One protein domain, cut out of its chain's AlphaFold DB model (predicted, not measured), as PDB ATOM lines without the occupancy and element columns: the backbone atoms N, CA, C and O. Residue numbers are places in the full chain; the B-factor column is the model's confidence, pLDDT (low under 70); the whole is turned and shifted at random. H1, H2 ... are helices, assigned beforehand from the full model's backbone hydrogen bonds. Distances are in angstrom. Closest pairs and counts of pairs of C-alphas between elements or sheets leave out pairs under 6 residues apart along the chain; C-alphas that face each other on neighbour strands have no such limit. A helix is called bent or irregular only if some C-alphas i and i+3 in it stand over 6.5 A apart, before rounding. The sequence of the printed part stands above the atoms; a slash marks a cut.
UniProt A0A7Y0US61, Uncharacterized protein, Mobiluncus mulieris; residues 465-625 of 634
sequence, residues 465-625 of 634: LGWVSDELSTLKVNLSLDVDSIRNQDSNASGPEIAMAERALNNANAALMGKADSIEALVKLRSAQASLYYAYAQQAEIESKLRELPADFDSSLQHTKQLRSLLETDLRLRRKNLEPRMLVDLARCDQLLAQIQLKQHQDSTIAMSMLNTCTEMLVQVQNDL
ATOM      1  N   LEU A 465      17.228   5.238  34.971       97.81
ATOM      2  CA  LEU A 465      16.005   4.688  35.562       97.81
ATOM      3  C   LEU A 465      16.260   3.424  36.396       97.81
ATOM      4  O   LEU A 465      15.566   3.204  37.392       97.81
ATOM      5  N   GLY A 466      17.281   2.636  36.045       97.31
ATOM      6  CA  GLY A 466      17.778   1.551  36.894       97.31
ATOM      7  C   GLY A 466      18.218   2.075  38.261       97.31
ATOM      8  O   GLY A 466      17.690   1.639  39.279       97.31
ATOM      9  N   TRP A 467      19.079   3.098  38.277       96.38
ATOM     10  CA  TRP A 467      19.482   3.770  39.516       96.38
ATOM     11  C   TRP A 467      18.287   4.352  40.290       96.38
ATOM     12  O   TRP A 467      18.172   4.120  41.490       96.38
ATOM     13  N   VAL A 468      17.355   5.042  39.616       97.31
ATOM     14  CA  VAL A 468      16.137   5.581  40.257       97.31
ATOM     15  C   VAL A 468      15.345   4.471  40.959       97.31
ATOM     16  O   VAL A 468      14.793   4.700  42.031       97.31
ATOM     17  N   SER A 469      15.292   3.267  40.385       97.56
ATOM     18  CA  SER A 469      14.560   2.125  40.956       97.56
ATOM     19  C   SER A 469      15.228   1.575  42.223       97.56
ATOM     20  O   SER A 469      14.539   1.253  43.198       97.56
ATOM     21  N   ASP A 470      16.559   1.501  42.228       96.56
ATOM     22  CA  ASP A 470      17.350   1.080  43.391       96.56
ATOM     23  C   ASP A 470      17.225   2.096  44.535       96.56
ATOM     24  O   ASP A 470      16.975   1.736  45.692       96.56
ATOM     25  N   GLU A 471      17.314   3.380  44.193       95.19
ATOM     26  CA  GLU A 471      17.162   4.495  45.124       95.19
ATOM     27  C   GLU A 471      15.747   4.537  45.718       95.19
ATOM     28  O   GLU A 471      15.580   4.609  46.935       95.19
ATOM     29  N   LEU A 472      14.711   4.408  44.879       96.56
ATOM     30  CA  LEU A 472      13.317   4.304  45.315       96.56
ATOM     31  C   LEU A 472      13.117   3.162  46.307       96.56
ATOM     32  O   LEU A 472      12.438   3.330  47.318       96.56
ATOM     33  N   SER A 473      13.689   1.993  46.019       97.75
ATOM     34  CA  SER A 473      13.559   0.815  46.876       97.75
ATOM     35  C   SER A 473      14.197   1.048  48.244       97.75
ATOM     36  O   SER A 473      13.575   0.746  49.264       97.75
ATOM     37  N   THR A 474      15.393   1.637  48.260       95.56
ATOM     38  CA  THR A 474      16.144   1.955  49.479       95.56
ATOM     39  C   THR A 474      15.427   3.015  50.311       95.56
ATOM     40  O   THR A 474      15.103   2.787  51.479       95.56
ATOM     41  N   LEU A 475      15.095   4.152  49.698       94.31
ATOM     42  CA  LEU A 475      14.469   5.275  50.385       94.31
ATOM     43  C   LEU A 475      13.068   4.929  50.900       94.31
ATOM     44  O   LEU A 475      12.681   5.370  51.978       94.31
ATOM     45  N   LYS A 476      12.321   4.084  50.178       97.56
ATOM     46  CA  LYS A 476      11.005   3.601  50.616       97.56
ATOM     47  C   LYS A 476      11.101   2.816  51.921       97.56
ATOM     48  O   LYS A 476      10.272   3.011  52.806       97.56
ATOM     49  N   VAL A 477      12.086   1.923  52.040       97.44
ATOM     50  CA  VAL A 477      12.302   1.149  53.273       97.44
ATOM     51  C   VAL A 477      12.676   2.086  54.417       97.44
ATOM     52  O   VAL A 477      12.060   2.014  55.478       97.44
ATOM     53  N   ASN A 478      13.616   3.003  54.183       93.88
ATOM     54  CA  ASN A 478      14.068   3.950  55.202       93.88
ATOM     55  C   ASN A 478      12.924   4.839  55.705       93.88
ATOM     56  O   ASN A 478      12.689   4.896  56.908       93.88
ATOM     57  N   LEU A 479      12.151   5.443  54.796       94.69
ATOM     58  CA  LEU A 479      11.038   6.316  55.163       94.69
ATOM     59  C   LEU A 479       9.911   5.559  55.882       94.69
ATOM     60  O   LEU A 479       9.284   6.105  56.785       94.69
ATOM     61  N   SER A 480       9.654   4.297  55.520       96.88
ATOM     62  CA  SER A 480       8.694   3.463  56.256       96.88
ATOM     63  C   SER A 480       9.145   3.238  57.699       96.88
ATOM     64  O   SER A 480       8.338   3.381  58.614       96.88
ATOM     65  N   LEU A 481      10.430   2.930  57.909       94.75
ATOM     66  CA  LEU A 481      11.001   2.764  59.250       94.75
ATOM     67  C   LEU A 481      10.960   4.072  60.054       94.75
ATOM     68  O   LEU A 481      10.704   4.031  61.256       94.75
ATOM     69  N   ASP A 482      11.167   5.220  59.404       93.12
ATOM     70  CA  ASP A 482      11.057   6.539  60.041       93.12
ATOM     71  C   ASP A 482       9.641   6.808  60.549       93.12
ATOM     72  O   ASP A 482       9.453   7.186  61.706       93.12
ATOM     73  N   VAL A 483       8.635   6.569  59.703       94.00
ATOM     74  CA  VAL A 483       7.223   6.727  60.076       94.00
ATOM     75  C   VAL A 483       6.855   5.798  61.237       94.00
ATOM     76  O   VAL A 483       6.166   6.225  62.166       94.00
ATOM     77  N   ASP A 484       7.338   4.555  61.222       92.94
ATOM     78  CA  ASP A 484       7.099   3.598  62.305       92.94
ATOM     79  C   ASP A 484       7.782   4.027  63.614       92.94
ATOM     80  O   ASP A 484       7.160   3.956  64.677       92.94
ATOM     81  N   SER A 485       9.026   4.522  63.567       91.38
ATOM     82  CA  SER A 485       9.720   5.024  64.764       91.38
ATOM     83  C   SER A 485       8.990   6.217  65.388       91.38
ATOM     84  O   SER A 485       8.736   6.224  66.598       91.38
ATOM     85  N   ILE A 486       8.548   7.173  64.564       91.25
ATOM     86  CA  ILE A 486       7.768   8.332  65.020       91.25
ATOM     87  C   ILE A 486       6.493   7.874  65.742       91.25
ATOM     88  O   ILE A 486       6.205   8.346  66.842       91.25
ATOM     89  N   ARG A 487       5.757   6.913  65.169       90.81
ATOM     90  CA  ARG A 487       4.525   6.356  65.760       90.81
ATOM     91  C   ARG A 487       4.766   5.558  67.038       90.81
ATOM     92  O   ARG A 487       3.907   5.522  67.917       90.81
ATOM     93  N   ASN A 488       5.922   4.913  67.161       89.19
ATOM     94  CA  ASN A 488       6.288   4.203  68.383       89.19
ATOM     95  C   ASN A 488       6.553   5.169  69.548       89.19
ATOM     96  O   ASN A 488       6.263   4.829  70.694       89.19
ATOM     97  N   GLN A 489       7.082   6.365  69.268       86.31
ATOM     98  CA  GLN A 489       7.317   7.403  70.278       86.31
ATOM     99  C   GLN A 489       6.053   8.214  70.596       86.31
ATOM    100  O   GLN A 489       5.821   8.554  71.756       86.31
ATOM    101  N   ASP A 490       5.222   8.488  69.590       83.62
ATOM    102  CA  ASP A 490       3.918   9.133  69.731       83.62
ATOM    103  C   ASP A 490       2.854   8.338  68.963       83.62
ATOM    104  O   ASP A 490       2.689   8.467  67.751       83.62
ATOM    105  N   SER A 491       2.090   7.515  69.683       77.31
ATOM    106  CA  SER A 491       1.073   6.634  69.090       77.31
ATOM    107  C   SER A 491      -0.100   7.384  68.450       77.31
ATOM    108  O   SER A 491      -0.862   6.782  67.697       77.31
ATOM    109  N   ASN A 492      -0.246   8.683  68.734       72.31
ATOM    110  CA  ASN A 492      -1.240   9.551  68.106       72.31
ATOM    111  C   ASN A 492      -0.638  10.417  66.994       72.31
ATOM    112  O   ASN A 492      -1.364  11.254  66.445       72.31
ATOM    113  N   ALA A 493       0.642  10.218  66.649       77.38
ATOM    114  CA  ALA A 493       1.305  10.923  65.567       77.38
ATOM    115  C   ALA A 493       0.499  10.739  64.277       77.38
ATOM    116  O   ALA A 493       0.469   9.688  63.628       77.38
ATOM    117  N   SER A 494      -0.214  11.802  63.949       75.81
ATOM    118  CA  SER A 494      -1.121  11.929  62.827       75.81
ATOM    119  C   SER A 494      -1.041  13.385  62.394       75.81
ATOM    120  O   SER A 494      -0.945  14.291  63.219       75.81
ATOM    121  N   GLY A 495      -0.977  13.620  61.091       85.88
ATOM    122  CA  GLY A 495      -0.677  14.949  60.584       85.88
ATOM    123  C   GLY A 495      -0.421  14.955  59.084       85.88
ATOM    124  O   GLY A 495      -0.314  13.887  58.466       85.88
ATOM    125  N   PRO A 496      -0.352  16.152  58.484       88.25
ATOM    126  CA  PRO A 496      -0.157  16.301  57.049       88.25
ATOM    127  C   PRO A 496       1.165  15.688  56.560       88.25
ATOM    128  O   PRO A 496       1.179  15.129  55.463       88.25
ATOM    129  N   GLU A 497       2.231  15.703  57.364       90.25
ATOM    130  CA  GLU A 497       3.555  15.168  57.013       90.25
ATOM    131  C   GLU A 497       3.562  13.636  56.963       90.25
ATOM    132  O   GLU A 497       4.033  13.054  55.986       90.25
ATOM    133  N   ILE A 498       2.955  12.969  57.952       92.56
ATOM    134  CA  ILE A 498       2.787  11.506  57.938       92.56
ATOM    135  C   ILE A 498       1.894  11.093  56.763       92.56
ATOM    136  O   ILE A 498       2.242  10.186  56.009       92.56
ATOM    137  N   ALA A 499       0.783  11.801  56.537       92.06
ATOM    138  CA  ALA A 499      -0.096  11.527  55.403       92.06
ATOM    139  C   ALA A 499       0.598  11.764  54.048       92.06
ATOM    140  O   ALA A 499       0.250  11.132  53.049       92.06
ATOM    141  N   MET A 500       1.543  12.708  53.971       92.50
ATOM    142  CA  MET A 500       2.373  12.940  52.787       92.50
ATOM    143  C   MET A 500       3.370  11.796  52.575       92.50
ATOM    144  O   MET A 500       3.457  11.294  51.454       92.50
ATOM    145  N   ALA A 501       4.044  11.336  53.634       95.50
ATOM    146  CA  ALA A 501       4.941  10.180  53.590       95.50
ATOM    147  C   ALA A 501       4.216   8.909  53.129       95.50
ATOM    148  O   ALA A 501       4.672   8.249  52.200       95.50
ATOM    149  N   GLU A 502       3.036   8.609  53.673       95.44
ATOM    150  CA  GLU A 502       2.242   7.442  53.264       95.44
ATOM    151  C   GLU A 502       1.813   7.502  51.791       95.44
ATOM    152  O   GLU A 502       1.909   6.511  51.062       95.44
ATOM    153  N   ARG A 503       1.389   8.679  51.308       97.12
ATOM    154  CA  ARG A 503       1.082   8.885  49.884       97.12
ATOM    155  C   ARG A 503       2.316   8.684  49.006       97.12
ATOM    156  O   ARG A 503       2.217   8.036  47.964       97.12
ATOM    157  N   ALA A 504       3.470   9.202  49.420       97.38
ATOM    158  CA  ALA A 504       4.718   9.034  48.689       97.38
ATOM    159  C   ALA A 504       5.183   7.566  48.661       97.38
ATOM    160  O   ALA A 504       5.571   7.080  47.602       97.38
ATOM    161  N   LEU A 505       5.053   6.830  49.771       98.31
ATOM    162  CA  LEU A 505       5.332   5.389  49.847       98.31
ATOM    163  C   LEU A 505       4.429   4.580  48.902       98.31
ATOM    164  O   LEU A 505       4.901   3.679  48.202       98.31
ATOM    165  N   ASN A 506       3.139   4.919  48.828       97.31
ATOM    166  CA  ASN A 506       2.205   4.292  47.888       97.31
ATOM    167  C   ASN A 506       2.585   4.572  46.426       97.31
ATOM    168  O   ASN A 506       2.597   3.647  45.611       97.31
ATOM    169  N   ASN A 507       2.960   5.813  46.105       96.00
ATOM    170  CA  ASN A 507       3.441   6.176  44.770       96.00
ATOM    171  C   ASN A 507       4.748   5.451  44.416       96.00
ATOM    172  O   ASN A 507       4.877   4.947  43.304       96.00
ATOM    173  N   ALA A 508       5.684   5.327  45.362       98.00
ATOM    174  CA  ALA A 508       6.921   4.569  45.179       98.00
ATOM    175  C   ALA A 508       6.643   3.085  44.887       98.00
ATOM    176  O   ALA A 508       7.242   2.508  43.984       98.00
ATOM    177  N   ASN A 509       5.686   2.466  45.589       97.81
ATOM    178  CA  ASN A 509       5.253   1.099  45.282       97.81
ATOM    179  C   ASN A 509       4.645   0.988  43.878       97.81
ATOM    180  O   ASN A 509       4.984   0.062  43.145       97.81
ATOM    181  N   ALA A 510       3.781   1.924  43.479       97.31
ATOM    182  CA  ALA A 510       3.210   1.935  42.135       97.31
ATOM    183  C   ALA A 510       4.296   2.083  41.053       97.31
ATOM    184  O   ALA A 510       4.262   1.358  40.059       97.31
ATOM    185  N   ALA A 511       5.284   2.955  41.268       97.56
ATOM    186  CA  ALA A 511       6.403   3.160  40.352       97.56
ATOM    187  C   ALA A 511       7.269   1.903  40.195       97.56
ATOM    188  O   ALA A 511       7.528   1.486  39.070       97.56
ATOM    189  N   LEU A 512       7.626   1.235  41.297       97.25
ATOM    190  CA  LEU A 512       8.384  -0.026  41.275       97.25
ATOM    191  C   LEU A 512       7.626  -1.182  40.596       97.25
ATOM    192  O   LEU A 512       8.232  -2.170  40.194       97.25
ATOM    193  N   MET A 513       6.300  -1.072  40.460       96.19
ATOM    194  CA  MET A 513       5.460  -2.008  39.704       96.19
ATOM    195  C   MET A 513       5.229  -1.573  38.245       96.19
ATOM    196  O   MET A 513       4.379  -2.161  37.575       96.19
ATOM    197  N   GLY A 514       5.900  -0.518  37.770       94.75
ATOM    198  CA  GLY A 514       5.726   0.036  36.423       94.75
ATOM    199  C   GLY A 514       4.393   0.769  36.205       94.75
ATOM    200  O   GLY A 514       3.976   0.964  35.066       94.75
ATOM    201  N   LYS A 515       3.691   1.159  37.280       95.25
ATOM    202  CA  LYS A 515       2.350   1.782  37.233       95.25
ATOM    203  C   LYS A 515       2.347   3.294  37.466       95.25
ATOM    204  O   LYS A 515       1.294   3.913  37.357       95.25
ATOM    205  N   ALA A 516       3.490   3.878  37.808       95.06
ATOM    206  CA  ALA A 516       3.668   5.314  38.003       95.06
ATOM    207  C   ALA A 516       5.045   5.753  37.483       95.06
ATOM    208  O   ALA A 516       5.926   4.915  37.273       95.06
ATOM    209  N   ASP A 517       5.230   7.058  37.279       95.12
ATOM    210  CA  ASP A 517       6.530   7.622  36.921       95.12
ATOM    211  C   ASP A 517       7.528   7.433  38.076       95.12
ATOM    212  O   ASP A 517       7.276   7.824  39.216       95.12
ATOM    213  N   SER A 518       8.665   6.802  37.777       96.44
ATOM    214  CA  SER A 518       9.708   6.513  38.764       96.44
ATOM    215  C   SER A 518      10.488   7.754  39.193       96.44
ATOM    216  O   SER A 518      10.844   7.866  40.364       96.44
ATOM    217  N   ILE A 519      10.726   8.703  38.286       95.75
ATOM    218  CA  ILE A 519      11.445   9.938  38.614       95.75
ATOM    219  C   ILE A 519      10.550  10.801  39.503       95.75
ATOM    220  O   ILE A 519      10.975  11.234  40.573       95.75
ATOM    221  N   GLU A 520       9.284  10.973  39.118       95.50
ATOM    222  CA  GLU A 520       8.312  11.726  39.917       95.50
ATOM    223  C   GLU A 520       8.087  11.082  41.298       95.50
ATOM    224  O   GLU A 520       8.029  11.778  42.315       95.50
ATOM    225  N   ALA A 521       7.992   9.748  41.364       97.06
ATOM    226  CA  ALA A 521       7.858   9.038  42.632       97.06
ATOM    227  C   ALA A 521       9.071   9.254  43.548       97.06
ATOM    228  O   ALA A 521       8.879   9.467  44.746       97.06
ATOM    229  N   LEU A 522      10.297   9.243  43.006       95.88
ATOM    230  CA  LEU A 522      11.514   9.467  43.792       95.88
ATOM    231  C   LEU A 522      11.537  10.878  44.375       95.88
ATOM    232  O   LEU A 522      11.824  11.061  45.557       95.88
ATOM    233  N   VAL A 523      11.180  11.867  43.560       93.38
ATOM    234  CA  VAL A 523      11.092  13.265  43.980       93.38
ATOM    235  C   VAL A 523      10.061  13.439  45.095       93.38
ATOM    236  O   VAL A 523      10.393  13.964  46.155       93.38
ATOM    237  N   LYS A 524       8.843  12.903  44.928       94.06
ATOM    238  CA  LYS A 524       7.797  12.944  45.968       94.06
ATOM    239  C   LYS A 524       8.241  12.271  47.267       94.06
ATOM    240  O   LYS A 524       7.897  12.748  48.347       94.06
ATOM    241  N   LEU A 525       8.996  11.178  47.170       94.88
ATOM    242  CA  LEU A 525       9.511  10.445  48.322       94.88
ATOM    243  C   LEU A 525      10.575  11.245  49.085       94.88
ATOM    244  O   LEU A 525      10.496  11.339  50.308       94.88
ATOM    245  N   ARG A 526      11.502  11.896  48.373       91.44
ATOM    246  CA  ARG A 526      12.502  12.802  48.964       91.44
ATOM    247  C   ARG A 526      11.863  14.044  49.584       91.44
ATOM    248  O   ARG A 526      12.229  14.421  50.696       91.44
ATOM    249  N   SER A 527      10.874  14.644  48.920       89.44
ATOM    250  CA  SER A 527      10.117  15.773  49.472       89.44
ATOM    251  C   SER A 527       9.373  15.369  50.750       89.44
ATOM    252  O   SER A 527       9.428  16.090  51.744       89.44
ATOM    253  N   ALA A 528       8.753  14.184  50.776       92.88
ATOM    254  CA  ALA A 528       8.087  13.679  51.975       92.88
ATOM    255  C   ALA A 528       9.064  13.392  53.126       92.88
ATOM    256  O   ALA A 528       8.760  13.733  54.267       92.88
ATOM    257  N   GLN A 529      10.239  12.821  52.839       91.25
ATOM    258  CA  GLN A 529      11.291  12.621  53.841       91.25
ATOM    259  C   GLN A 529      11.748  13.955  54.442       91.25
ATOM    260  O   GLN A 529      11.805  14.085  55.662       91.25
ATOM    261  N   ALA A 530      12.015  14.963  53.607       86.56
ATOM    262  CA  ALA A 530      12.431  16.282  54.074       86.56
ATOM    263  C   ALA A 530      11.365  16.940  54.970       86.56
ATOM    264  O   ALA A 530      11.692  17.449  56.043       86.56
ATOM    265  N   SER A 531      10.087  16.887  54.573       87.88
ATOM    266  CA  SER A 531       8.977  17.403  55.387       87.88
ATOM    267  C   SER A 531       8.841  16.663  56.720       87.88
ATOM    268  O   SER A 531       8.660  17.300  57.758       87.88
ATOM    269  N   LEU A 532       8.973  15.332  56.709       90.12
ATOM    270  CA  LEU A 532       8.921  14.509  57.915       90.12
ATOM    271  C   LEU A 532      10.072  14.860  58.868       90.12
ATOM    272  O   LEU A 532       9.853  15.099  60.052       90.12
ATOM    273  N   TYR A 533      11.292  14.959  58.345       88.75
ATOM    274  CA  TYR A 533      12.469  15.286  59.142       88.75
ATOM    275  C   TYR A 533      12.387  16.684  59.753       88.75
ATOM    276  O   TYR A 533      12.766  16.864  60.908       88.75
ATOM    277  N   TYR A 534      11.851  17.663  59.020       86.19
ATOM    278  CA  TYR A 534      11.638  19.010  59.546       86.19
ATOM    279  C   TYR A 534      10.619  19.027  60.695       86.19
ATOM    280  O   TYR A 534      10.881  19.619  61.743       86.19
ATOM    281  N   ALA A 535       9.477  18.350  60.537       89.38
ATOM    282  CA  ALA A 535       8.424  18.326  61.553       89.38
ATOM    283  C   ALA A 535       8.840  17.593  62.840       89.38
ATOM    284  O   ALA A 535       8.441  17.991  63.934       89.38
ATOM    285  N   TYR A 536       9.676  16.558  62.719       90.56
ATOM    286  CA  TYR A 536      10.091  15.704  63.835       90.56
ATOM    287  C   TYR A 536      11.566  15.884  64.234       90.56
ATOM    288  O   TYR A 536      12.120  15.044  64.939       90.56
ATOM    289  N   ALA A 537      12.196  17.005  63.859       86.75
ATOM    290  CA  ALA A 537      13.626  17.270  64.075       86.75
ATOM    291  C   ALA A 537      14.089  17.201  65.546       86.75
ATOM    292  O   ALA A 537      15.272  17.017  65.809       86.75
ATOM    293  N   GLN A 538      13.169  17.359  66.506       86.31
ATOM    294  CA  GLN A 538      13.461  17.286  67.945       86.31
ATOM    295  C   GLN A 538      13.556  15.844  68.478       86.31
ATOM    296  O   GLN A 538      13.925  15.638  69.634       86.31
ATOM    297  N   GLN A 539      13.204  14.835  67.675       87.44
ATOM    298  CA  GLN A 539      13.382  13.432  68.040       87.44
ATOM    299  C   GLN A 539      14.826  13.004  67.758       87.44
ATOM    300  O   GLN A 539      15.300  13.126  66.633       87.44
ATOM    301  N   ALA A 540      15.513  12.450  68.762       86.81
ATOM    302  CA  ALA A 540      16.948  12.145  68.687       86.81
ATOM    303  C   ALA A 540      17.339  11.232  67.506       86.81
ATOM    304  O   ALA A 540      18.416  11.386  66.932       86.81
ATOM    305  N   GLU A 541      16.467  10.291  67.126       86.62
ATOM    306  CA  GLU A 541      16.703   9.403  65.981       86.62
ATOM    307  C   GLU A 541      16.645  10.162  64.645       86.62
ATOM    308  O   GLU A 541      17.543  10.016  63.816       86.62
ATOM    309  N   ILE A 542      15.652  11.039  64.468       87.00
ATOM    310  CA  ILE A 542      15.518  11.900  63.284       87.00
ATOM    311  C   ILE A 542      16.653  12.929  63.232       87.00
ATOM    312  O   ILE A 542      17.238  13.152  62.175       87.00
ATOM    313  N   GLU A 543      17.039  13.500  64.374       85.25
ATOM    314  CA  GLU A 543      18.177  14.418  64.485       85.25
ATOM    315  C   GLU A 543      19.503  13.755  64.057       85.25
ATOM    316  O   GLU A 543      20.376  14.406  63.478       85.25
ATOM    317  N   SER A 544      19.682  12.455  64.326       86.62
ATOM    318  CA  SER A 544      20.847  11.700  63.842       86.62
ATOM    319  C   SER A 544      20.837  11.578  62.319       86.62
ATOM    320  O   SER A 544      21.852  11.838  61.679       86.62
ATOM    321  N   LYS A 545      19.682  11.261  61.723       86.12
ATOM    322  CA  LYS A 545      19.536  11.139  60.262       86.12
ATOM    323  C   LYS A 545      19.710  12.478  59.547       86.12
ATOM    324  O   LYS A 545      20.331  12.539  58.490       86.12
ATOM    325  N   LEU A 546      19.251  13.573  60.157       82.19
ATOM    326  CA  LEU A 546      19.466  14.924  59.634       82.19
ATOM    327  C   LEU A 546      20.960  15.273  59.523       82.19
ATOM    328  O   LEU A 546      21.363  16.001  58.619       82.19
ATOM    329  N   ARG A 547      21.791  14.737  60.428       82.06
ATOM    330  CA  ARG A 547      23.251  14.923  60.410       82.06
ATOM    331  C   ARG A 547      23.958  14.105  59.329       82.06
ATOM    332  O   ARG A 547      25.059  14.481  58.937       82.06
ATOM    333  N   GLU A 548      23.345  13.026  58.847       82.75
ATOM    334  CA  GLU A 548      23.888  12.162  57.786       82.75
ATOM    335  C   GLU A 548      23.514  12.645  56.374       82.75
ATOM    336  O   GLU A 548      24.259  12.405  55.427       82.75
ATOM    337  N   LEU A 549      22.432  13.424  56.248       74.25
ATOM    338  CA  LEU A 549      21.920  13.996  54.993       74.25
ATOM    339  C   LEU A 549      22.980  14.642  54.063       74.25
ATOM    340  O   LEU A 549      22.870  14.487  52.845       74.25
ATOM    341  N   PRO A 550      24.008  15.359  54.569       73.75
ATOM    342  CA  PRO A 550      25.044  15.944  53.716       73.75
ATOM    343  C   PRO A 550      25.864  14.917  52.921       73.75
ATOM    344  O   PRO A 550      26.388  15.270  51.865       73.75
ATOM    345  N   ALA A 551      25.984  13.670  53.391       75.44
ATOM    346  CA  ALA A 551      26.725  12.623  52.684       75.44
ATOM    347  C   ALA A 551      26.016  12.178  51.390       75.44
ATOM    348  O   ALA A 551      26.679  11.855  50.405       75.44
ATOM    349  N   ASP A 552      24.682  12.246  51.364       79.44
ATOM    350  CA  ASP A 552      23.851  11.836  50.221       79.44
ATOM    351  C   ASP A 552      23.656  12.960  49.185       79.44
ATOM    352  O   ASP A 552      23.183  12.733  48.061       79.44
ATOM    353  N   PHE A 553      24.036  14.189  49.543       84.94
ATOM    354  CA  PHE A 553      23.845  15.375  48.714       84.94
ATOM    355  C   PHE A 553      24.622  15.299  47.397       84.94
ATOM    356  O   PHE A 553      24.055  15.555  46.336       84.94
ATOM    357  N   ASP A 554      25.908  14.938  47.440       86.00
ATOM    358  CA  ASP A 554      26.764  14.946  46.246       86.00
ATOM    359  C   ASP A 554      26.270  13.942  45.197       86.00
ATOM    360  O   ASP A 554      26.239  14.254  44.003       86.00
ATOM    361  N   SER A 555      25.823  12.762  45.641       87.44
ATOM    362  CA  SER A 555      25.193  11.769  44.768       87.44
ATOM    363  C   SER A 555      23.901  12.327  44.170       87.44
ATOM    364  O   SER A 555      23.745  12.345  42.947       87.44
ATOM    365  N   SER A 556      23.010  12.878  44.998       87.81
ATOM    366  CA  SER A 556      21.753  13.465  44.522       87.81
ATOM    367  C   SER A 556      21.986  14.582  43.502       87.81
ATOM    368  O   SER A 556      21.332  14.608  42.458       87.81
ATOM    369  N   LEU A 557      22.964  15.459  43.746       91.50
ATOM    370  CA  LEU A 557      23.337  16.541  42.839       91.50
ATOM    371  C   LEU A 557      23.840  16.007  41.492       91.50
ATOM    372  O   LEU A 557      23.475  16.538  40.439       91.50
ATOM    373  N   GLN A 558      24.678  14.967  41.504       92.06
ATOM    374  CA  GLN A 558      25.152  14.323  40.277       92.06
ATOM    375  C   GLN A 558      23.997  13.730  39.464       92.06
ATOM    376  O   GLN A 558      23.959  13.904  38.244       92.06
ATOM    377  N   HIS A 559      23.026  13.097  40.118       93.12
ATOM    378  CA  HIS A 559      21.884  12.492  39.435       93.12
ATOM    379  C   HIS A 559      20.902  13.527  38.874       93.12
ATOM    380  O   HIS A 559      20.451  13.376  37.738       93.12
ATOM    381  N   THR A 560      20.653  14.639  39.574       94.88
ATOM    382  CA  THR A 560      19.877  15.758  39.009       94.88
ATOM    383  C   THR A 560      20.577  16.354  37.781       94.88
ATOM    384  O   THR A 560      19.933  16.613  36.762       94.88
ATOM    385  N   LYS A 561      21.913  16.494  37.806       94.94
ATOM    386  CA  LYS A 561      22.696  16.910  36.624       94.94
ATOM    387  C   LYS A 561      22.598  15.905  35.473       94.94
ATOM    388  O   LYS A 561      22.541  16.309  34.310       94.94
ATOM    389  N   GLN A 562      22.557  14.607  35.775       95.69
ATOM    390  CA  GLN A 562      22.369  13.561  34.771       95.69
ATOM    391  C   GLN A 562      20.986  13.653  34.112       95.69
ATOM    392  O   GLN A 562      20.916  13.613  32.884       95.69
ATOM    393  N   LEU A 563      19.913  13.848  34.889       96.00
ATOM    394  CA  LEU A 563      18.565  14.068  34.354       96.00
ATOM    395  C   LEU A 563      18.518  15.301  33.446       96.00
ATOM    396  O   LEU A 563      18.054  15.213  32.311       96.00
ATOM    397  N   ARG A 564      19.086  16.425  33.896       95.31
ATOM    398  CA  ARG A 564      19.212  17.647  33.087       95.31
ATOM    399  C   ARG A 564      19.913  17.372  31.754       95.31
ATOM    400  O   ARG A 564      19.453  17.830  30.712       95.31
ATOM    401  N   SER A 565      21.003  16.601  31.760       93.94
ATOM    402  CA  SER A 565      21.741  16.243  30.538       93.94
ATOM    403  C   SER A 565      20.955  15.327  29.587       93.94
ATOM    404  O   SER A 565      21.065  15.483  28.365       93.94
ATOM    405  N   LEU A 566      20.163  14.388  30.120       95.75
ATOM    406  CA  LEU A 566      19.263  13.543  29.327       95.75
ATOM    407  C   LEU A 566      18.217  14.402  28.606       95.75
ATOM    408  O   LEU A 566      18.097  14.324  27.383       95.75
ATOM    409  N   LEU A 567      17.546  15.289  29.345       94.31
ATOM    410  CA  LEU A 567      16.499  16.159  28.805       94.31
ATOM    411  C   LEU A 567      17.042  17.155  27.780       94.31
ATOM    412  O   LEU A 567      16.444  17.339  26.722       94.31
ATOM    413  N   GLU A 568      18.218  17.736  28.026       92.38
ATOM    414  CA  GLU A 568      18.889  18.580  27.035       92.38
ATOM    415  C   GLU A 568      19.142  17.811  25.727       92.38
ATOM    416  O   GLU A 568      18.947  18.342  24.634       92.38
ATOM    417  N   THR A 569      19.540  16.540  25.815       93.00
ATOM    418  CA  THR A 569      19.740  15.700  24.628       93.00
ATOM    419  C   THR A 569      18.424  15.444  23.888       93.00
ATOM    420  O   THR A 569      18.395  15.502  22.656       93.00
ATOM    421  N   ASP A 570      17.324  15.216  24.605       92.31
ATOM    422  CA  ASP A 570      16.003  15.034  24.000       92.31
ATOM    423  C   ASP A 570      15.484  16.291  23.295       92.31
ATOM    424  O   ASP A 570      14.925  16.179  22.195       92.31
ATOM    425  N   LEU A 571      15.730  17.472  23.870       91.19
ATOM    426  CA  LEU A 571      15.430  18.761  23.242       91.19
ATOM    427  C   LEU A 571      16.301  19.007  22.010       91.19
ATOM    428  O   LEU A 571      15.779  19.393  20.967       91.19
ATOM    429  N   ARG A 572      17.603  18.699  22.074       89.56
ATOM    430  CA  ARG A 572      18.525  18.799  20.926       89.56
ATOM    431  C   ARG A 572      18.054  17.968  19.735       89.56
ATOM    432  O   ARG A 572      18.075  18.437  18.596       89.56
ATOM    433  N   LEU A 573      17.593  16.743  19.989       89.31
ATOM    434  CA  LEU A 573      17.018  15.882  18.952       89.31
ATOM    435  C   LEU A 573      15.748  16.508  18.347       89.31
ATOM    436  O   LEU A 573      15.495  16.362  17.152       89.31
ATOM    437  N   ARG A 574      14.978  17.252  19.145       87.62
ATOM    438  CA  ARG A 574      13.714  17.909  18.768       87.62
ATOM    439  C   ARG A 574      13.856  19.393  18.428       87.62
ATOM    440  O   ARG A 574      12.838  20.062  18.306       87.62
ATOM    441  N   ARG A 575      15.073  19.896  18.195       85.25
ATOM    442  CA  ARG A 575      15.379  21.333  18.023       85.25
ATOM    443  C   ARG A 575      14.470  22.106  17.055       85.25
ATOM    444  O   ARG A 575      14.306  23.305  17.206       85.25
ATOM    445  N   LYS A 576      13.866  21.430  16.069       80.56
ATOM    446  CA  LYS A 576      12.949  22.030  15.079       80.56
ATOM    447  C   LYS A 576      11.550  22.350  15.615       80.56
ATOM    448  O   LYS A 576      10.841  23.107  14.966       80.56
ATOM    449  N   ASN A 577      11.171  21.768  16.750       76.50
ATOM    450  CA  ASN A 577       9.874  21.924  17.414       76.50
ATOM    451  C   ASN A 577      10.083  22.350  18.877       76.50
ATOM    452  O   ASN A 577       9.423  21.841  19.780       76.50
ATOM    453  N   LEU A 578      11.100  23.178  19.115       80.81
ATOM    454  CA  LEU A 578      11.487  23.601  20.448       80.81
ATOM    455  C   LEU A 578      10.653  24.808  20.872       80.81
ATOM    456  O   LEU A 578      10.725  25.860  20.241       80.81
ATOM    457  N   GLU A 579       9.920  24.668  21.969       85.56
ATOM    458  CA  GLU A 579       9.279  25.798  22.637       85.56
ATOM    459  C   GLU A 579      10.338  26.578  23.439       85.56
ATOM    460  O   GLU A 579      10.988  25.983  24.310       85.56
ATOM    461  N   PRO A 580      10.525  27.897  23.212       87.00
ATOM    462  CA  PRO A 580      11.534  28.695  23.919       87.00
ATOM    463  C   PRO A 580      11.423  28.613  25.446       87.00
ATOM    464  O   PRO A 580      12.429  28.655  26.152       87.00
ATOM    465  N   ARG A 581      10.206  28.423  25.971       85.56
ATOM    466  CA  ARG A 581       9.956  28.266  27.407       85.56
ATOM    467  C   ARG A 581      10.712  27.083  28.025       85.56
ATOM    468  O   ARG A 581      11.235  27.224  29.123       85.56
ATOM    469  N   MET A 582      10.865  25.968  27.310       88.38
ATOM    470  CA  MET A 582      11.600  24.802  27.824       88.38
ATOM    471  C   MET A 582      13.088  25.111  28.039       88.38
ATOM    472  O   MET A 582      13.713  24.579  28.956       88.38
ATOM    473  N   LEU A 583      13.666  25.991  27.212       86.62
ATOM    474  CA  LEU A 583      15.038  26.465  27.398       86.62
ATOM    475  C   LEU A 583      15.166  27.369  28.624       86.62
ATOM    476  O   LEU A 583      16.164  27.284  29.336       86.62
ATOM    477  N   VAL A 584      14.160  28.209  28.880       86.62
ATOM    478  CA  VAL A 584      14.100  29.046  30.086       86.62
ATOM    479  C   VAL A 584      14.028  28.170  31.335       86.62
ATOM    480  O   VAL A 584      14.782  28.399  32.278       86.62
ATOM    481  N   ASP A 585      13.189  27.132  31.325       87.75
ATOM    482  CA  ASP A 585      13.059  26.209  32.455       87.75
ATOM    483  C   ASP A 585      14.368  25.439  32.716       87.75
ATOM    484  O   ASP A 585      14.795  25.314  33.869       87.75
ATOM    485  N   LEU A 586      15.079  25.005  31.665       89.25
ATOM    486  CA  LEU A 586      16.420  24.423  31.809       89.25
ATOM    487  C   LEU A 586      17.455  25.427  32.334       89.25
ATOM    488  O   LEU A 586      18.236  25.081  33.220       89.25
ATOM    489  N   ALA A 587      17.456  26.667  31.843       85.88
ATOM    490  CA  ALA A 587      18.370  27.704  32.324       85.88
ATOM    491  C   ALA A 587      18.111  28.052  33.800       85.88
ATOM    492  O   ALA A 587      19.050  28.240  34.575       85.88
ATOM    493  N   ARG A 588      16.841  28.063  34.224       86.06
ATOM    494  CA  ARG A 588      16.455  28.222  35.631       86.06
ATOM    495  C   ARG A 588      16.946  27.051  36.485       86.06
ATOM    496  O   ARG A 588      17.435  27.272  37.593       86.06
ATOM    497  N   CYS A 589      16.884  25.820  35.972       90.88
ATOM    498  CA  CYS A 589      17.500  24.666  36.632       90.88
ATOM    499  C   CYS A 589      19.018  24.851  36.785       90.88
ATOM    500  O   CYS A 589      19.549  24.621  37.869       90.88
ATOM    501  N   ASP A 590      19.717  25.325  35.752       88.06
ATOM    502  CA  ASP A 590      21.163  25.574  35.815       88.06
ATOM    503  C   ASP A 590      21.521  26.653  36.853       88.06
ATOM    504  O   ASP A 590      22.469  26.484  37.627       88.06
ATOM    505  N   GLN A 591      20.726  27.727  36.940       85.31
ATOM    506  CA  GLN A 591      20.869  28.736  37.992       85.31
ATOM    507  C   GLN A 591      20.682  28.141  39.388       85.31
ATOM    508  O   GLN A 591      21.489  28.415  40.281       85.31
ATOM    509  N   LEU A 592      19.640  27.328  39.593       89.38
ATOM    510  CA  LEU A 592      19.426  26.660  40.874       89.38
ATOM    511  C   LEU A 592      20.593  25.739  41.213       89.38
ATOM    512  O   LEU A 592      21.098  25.815  42.327       89.38
ATOM    513  N   LEU A 593      21.072  24.926  40.268       90.19
ATOM    514  CA  LEU A 593      22.213  24.032  40.478       90.19
ATOM    515  C   LEU A 593      23.476  24.800  40.891       90.19
ATOM    516  O   LEU A 593      24.183  24.359  41.798       90.19
ATOM    517  N   ALA A 594      23.737  25.967  40.294       86.81
ATOM    518  CA  ALA A 594      24.850  26.828  40.694       86.81
ATOM    519  C   ALA A 594      24.668  27.396  42.117       86.81
ATOM    520  O   ALA A 594      25.601  27.378  42.922       86.81
ATOM    521  N   GLN A 595      23.461  27.854  42.466       87.94
ATOM    522  CA  GLN A 595      23.156  28.357  43.813       87.94
ATOM    523  C   GLN A 595      23.228  27.257  44.882       87.94
ATOM    524  O   GLN A 595      23.725  27.495  45.982       87.94
ATOM    525  N   ILE A 596      22.761  26.052  44.550       89.25
ATOM    526  CA  ILE A 596      22.789  24.853  45.394       89.25
ATOM    527  C   ILE A 596      24.231  24.521  45.796       89.25
ATOM    528  O   ILE A 596      24.502  24.311  46.977       89.25
ATOM    529  N   GLN A 597      25.171  24.558  44.846       84.81
ATOM    530  CA  GLN A 597      26.592  24.314  45.123       84.81
ATOM    531  C   GLN A 597      27.199  25.348  46.081       84.81
ATOM    532  O   GLN A 597      27.994  24.994  46.946       84.81
ATOM    533  N   LEU A 598      26.802  26.620  45.973       85.12
ATOM    534  CA  LEU A 598      27.264  27.663  46.895       85.12
ATOM    535  C   LEU A 598      26.666  27.501  48.303       85.12
ATOM    536  O   LEU A 598      27.342  27.767  49.297       85.12
ATOM    537  N   LYS A 599      25.404  27.061  48.396       82.31
ATOM    538  CA  LYS A 599      24.669  26.904  49.662       82.31
ATOM    539  C   LYS A 599      24.966  25.601  50.402       82.31
ATOM    540  O   LYS A 599      24.768  25.571  51.614       82.31
ATOM    541  N   GLN A 600      25.476  24.569  49.726       80.38
ATOM    542  CA  GLN A 600      25.785  23.256  50.316       80.38
ATOM    543  C   GLN A 600      26.596  23.362  51.618       80.38
ATOM    544  O   GLN A 600      26.314  22.654  52.582       80.38
ATOM    545  N   HIS A 601      27.579  24.266  51.656       77.38
ATOM    546  CA  HIS A 601      28.468  24.461  52.806       77.38
ATOM    547  C   HIS A 601      27.876  25.335  53.924       77.38
ATOM    548  O   HIS A 601      28.477  25.439  54.990       77.38
ATOM    549  N   GLN A 602      26.739  25.991  53.678       81.19
ATOM    550  CA  GLN A 602      26.081  26.894  54.626       81.19
ATOM    551  C   GLN A 602      24.891  26.219  55.311       81.19
ATOM    552  O   GLN A 602      24.771  26.296  56.530       81.19
ATOM    553  N   ASP A 603      24.027  25.567  54.529       79.94
ATOM    554  CA  ASP A 603      22.833  24.880  55.023       79.94
ATOM    555  C   ASP A 603      22.452  23.731  54.076       79.94
ATOM    556  O   ASP A 603      21.872  23.935  53.003       79.94
ATOM    557  N   SER A 604      22.791  22.504  54.473       75.44
ATOM    558  CA  SER A 604      22.553  21.304  53.666       75.44
ATOM    559  C   SER A 604      21.065  20.958  53.524       75.44
ATOM    560  O   SER A 604      20.678  20.366  52.517       75.44
ATOM    561  N   THR A 605      20.215  21.368  54.473       76.31
ATOM    562  CA  THR A 605      18.764  21.120  54.414       76.31
ATOM    563  C   THR A 605      18.121  22.008  53.355       76.31
ATOM    564  O   THR A 605      17.366  21.531  52.505       76.31
ATOM    565  N   ILE A 606      18.470  23.299  53.352       81.56
ATOM    566  CA  ILE A 606      18.027  24.235  52.311       81.56
ATOM    567  C   ILE A 606      18.557  23.793  50.944       81.56
ATOM    568  O   ILE A 606      17.804  23.794  49.971       81.56
ATOM    569  N   ALA A 607      19.824  23.377  50.865       84.69
ATOM    570  CA  ALA A 607      20.418  22.921  49.612       84.69
ATOM    571  C   ALA A 607      19.698  21.681  49.041       84.69
ATOM    572  O   ALA A 607      19.435  21.643  47.839       84.69
ATOM    573  N   MET A 608      19.311  20.709  49.880       83.12
ATOM    574  CA  MET A 608      18.515  19.552  49.435       83.12
ATOM    575  C   MET A 608      17.095  19.930  49.009       83.12
ATOM    576  O   MET A 608      16.610  19.419  48.003       83.12
ATOM    577  N   SER A 609      16.439  20.853  49.717       83.19
ATOM    578  CA  SER A 609      15.122  21.362  49.308       83.19
ATOM    579  C   SER A 609      15.178  22.010  47.919       83.19
ATOM    580  O   SER A 609      14.411  21.649  47.028       83.19
ATOM    581  N   MET A 610      16.169  22.877  47.685       88.56
ATOM    582  CA  MET A 610      16.398  23.492  46.373       88.56
ATOM    583  C   MET A 610      16.691  22.451  45.284       88.56
ATOM    584  O   MET A 610      16.238  22.604  44.149       88.56
ATOM    585  N   LEU A 611      17.430  21.387  45.611       90.69
ATOM    586  CA  LEU A 611      17.722  20.298  44.680       90.69
ATOM    587  C   LEU A 611      16.465  19.501  44.301       90.69
ATOM    588  O   LEU A 611      16.291  19.154  43.129       90.69
ATOM    589  N   ASN A 612      15.566  19.261  45.257       88.31
ATOM    590  CA  ASN A 612      14.270  18.638  44.988       88.31
ATOM    591  C   ASN A 612      13.424  19.525  44.066       88.31
ATOM    592  O   ASN A 612      12.974  19.037  43.035       88.31
ATOM    593  N   THR A 613      13.317  20.830  44.343       89.62
ATOM    594  CA  THR A 613      12.620  21.786  43.459       89.62
ATOM    595  C   THR A 613      13.217  21.813  42.051       89.62
ATOM    596  O   THR A 613      12.489  21.811  41.061       89.62
ATOM    597  N   CYS A 614      14.549  21.791  41.932       93.69
ATOM    598  CA  CYS A 614      15.208  21.693  40.632       93.69
ATOM    599  C   CYS A 614      14.805  20.409  39.894       93.69
ATOM    600  O   CYS A 614      14.557  20.437  38.693       93.69
ATOM    601  N   THR A 615      14.721  19.284  40.604       93.44
ATOM    602  CA  THR A 615      14.342  18.001  40.004       93.44
ATOM    603  C   THR A 615      12.862  17.985  39.606       93.44
ATOM    604  O   THR A 615      12.549  17.495  38.527       93.44
ATOM    605  N   GLU A 616      11.962  18.583  40.396       91.69
ATOM    606  CA  GLU A 616      10.539  18.762  40.050       91.69
ATOM    607  C   GLU A 616      10.361  19.537  38.738       91.69
ATOM    608  O   GLU A 616       9.609  19.107  37.864       91.69
ATOM    609  N   MET A 617      11.102  20.634  38.556       92.94
ATOM    610  CA  MET A 617      11.075  21.383  37.295       92.94
ATOM    611  C   MET A 617      11.572  20.543  36.115       92.94
ATOM    612  O   MET A 617      10.988  20.601  35.038       92.94
ATOM    613  N   LEU A 618      12.604  19.715  36.306       94.94
ATOM    614  CA  LEU A 618      13.069  18.803  35.256       94.94
ATOM    615  C   LEU A 618      12.021  17.732  34.912       94.94
ATOM    616  O   LEU A 618      11.860  17.412  33.738       94.94
ATOM    617  N   VAL A 619      11.273  17.215  35.894       93.50
ATOM    618  CA  VAL A 619      10.135  16.315  35.629       93.50
ATOM    619  C   VAL A 619       9.057  17.031  34.815       93.50
ATOM    620  O   VAL A 619       8.516  16.452  33.875       93.50
ATOM    621  N   GLN A 620       8.777  18.302  35.107       91.25
ATOM    622  CA  GLN A 620       7.839  19.086  34.306       91.25
ATOM    623  C   GLN A 620       8.327  19.246  32.859       91.25
ATOM    624  O   GLN A 620       7.584  18.941  31.929       91.25
ATOM    625  N   VAL A 621       9.600  19.607  32.660       91.81
ATOM    626  CA  VAL A 621      10.219  19.671  31.324       91.81
ATOM    627  C   VAL A 621      10.109  18.325  30.601       91.81
ATOM    628  O   VAL A 621       9.833  18.297  29.404       91.81
ATOM    629  N   GLN A 622      10.288  17.204  31.308       91.81
ATOM    630  CA  GLN A 622      10.123  15.866  30.742       91.81
ATOM    631  C   GLN A 622       8.687  15.590  30.288       91.81
ATOM    632  O   GLN A 622       8.491  15.002  29.225       91.81
ATOM    633  N   ASN A 623       7.693  15.994  31.078       88.56
ATOM    634  CA  ASN A 623       6.280  15.806  30.748       88.56
ATOM    635  C   ASN A 623       5.845  16.659  29.553       88.56
ATOM    636  O   ASN A 623       5.013  16.222  28.758       88.56
ATOM    637  N   ASP A 624       6.456  17.831  29.396       88.00
ATOM    638  CA  ASP A 624       6.189  18.749  28.291       88.00
ATOM    639  C   ASP A 624       6.958  18.366  27.006       88.00
ATOM    640  O   ASP A 624       6.708  18.929  25.937       88.00
ATOM    641  N   LEU A 625       7.871  17.381  27.059       85.19
ATOM    642  CA  LEU A 625       8.571  16.894  25.867       85.19
ATOM    643  C   LEU A 625       7.583  16.271  24.869       85.19
ATOM    644  O   LEU A 625       6.896  15.294  25.186       85.19
TER     645      LEU A 625
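What this domain is: This is residues 465 to 625 of the 634 residues of an uncharacterized protein of Mobiluncus mulieris (UniProt A0A7Y0US61). Two three-helix groups, H1, H2, H3 and H4b, H5, H6, join through H3 and H6 as one up-and-down bundle, each running against the one before. Bent H4 reaches H3 with its arm H4a. The printed part, 161 residues with six named helices and no named strand, is all helix, compact with a radius of gyration of the C-alphas of 16.8 A, and spans 57 by 38 by 25 A.

Where its parts are: H1, residues 465 to 489, 35.9 A long, begins at C-alpha 465 (16.005, 4.688, 35.562). H2 is 496 to 512, H3 518 to 535. H4, 540 to 573, one helix by its hydrogen bonds, is bent: C-alphas 547 and 550 are 7.0 A apart. Its arms are H4a, 540 to 547, and H4b, 550 to 573, irregular with C-alphas 551 and 554 6.8 A apart. H5 is 580 to 599; H6, 604 to 624, ends at C-alpha 624 (6.189, 18.749, 28.291).

How they stand to each other: H3, the hub, touches H6 at a shallow tilt of 28 degrees, opposite ways; the closest C-alphas, Val 523 and Asn 612, are 6.3 A apart. Every O i to N i+4 pair is within hydrogen-bond range except in H4b, 18 of 20.

The domain as a whole: The printed part has no cut, no long link and no residue under pLDDT 70.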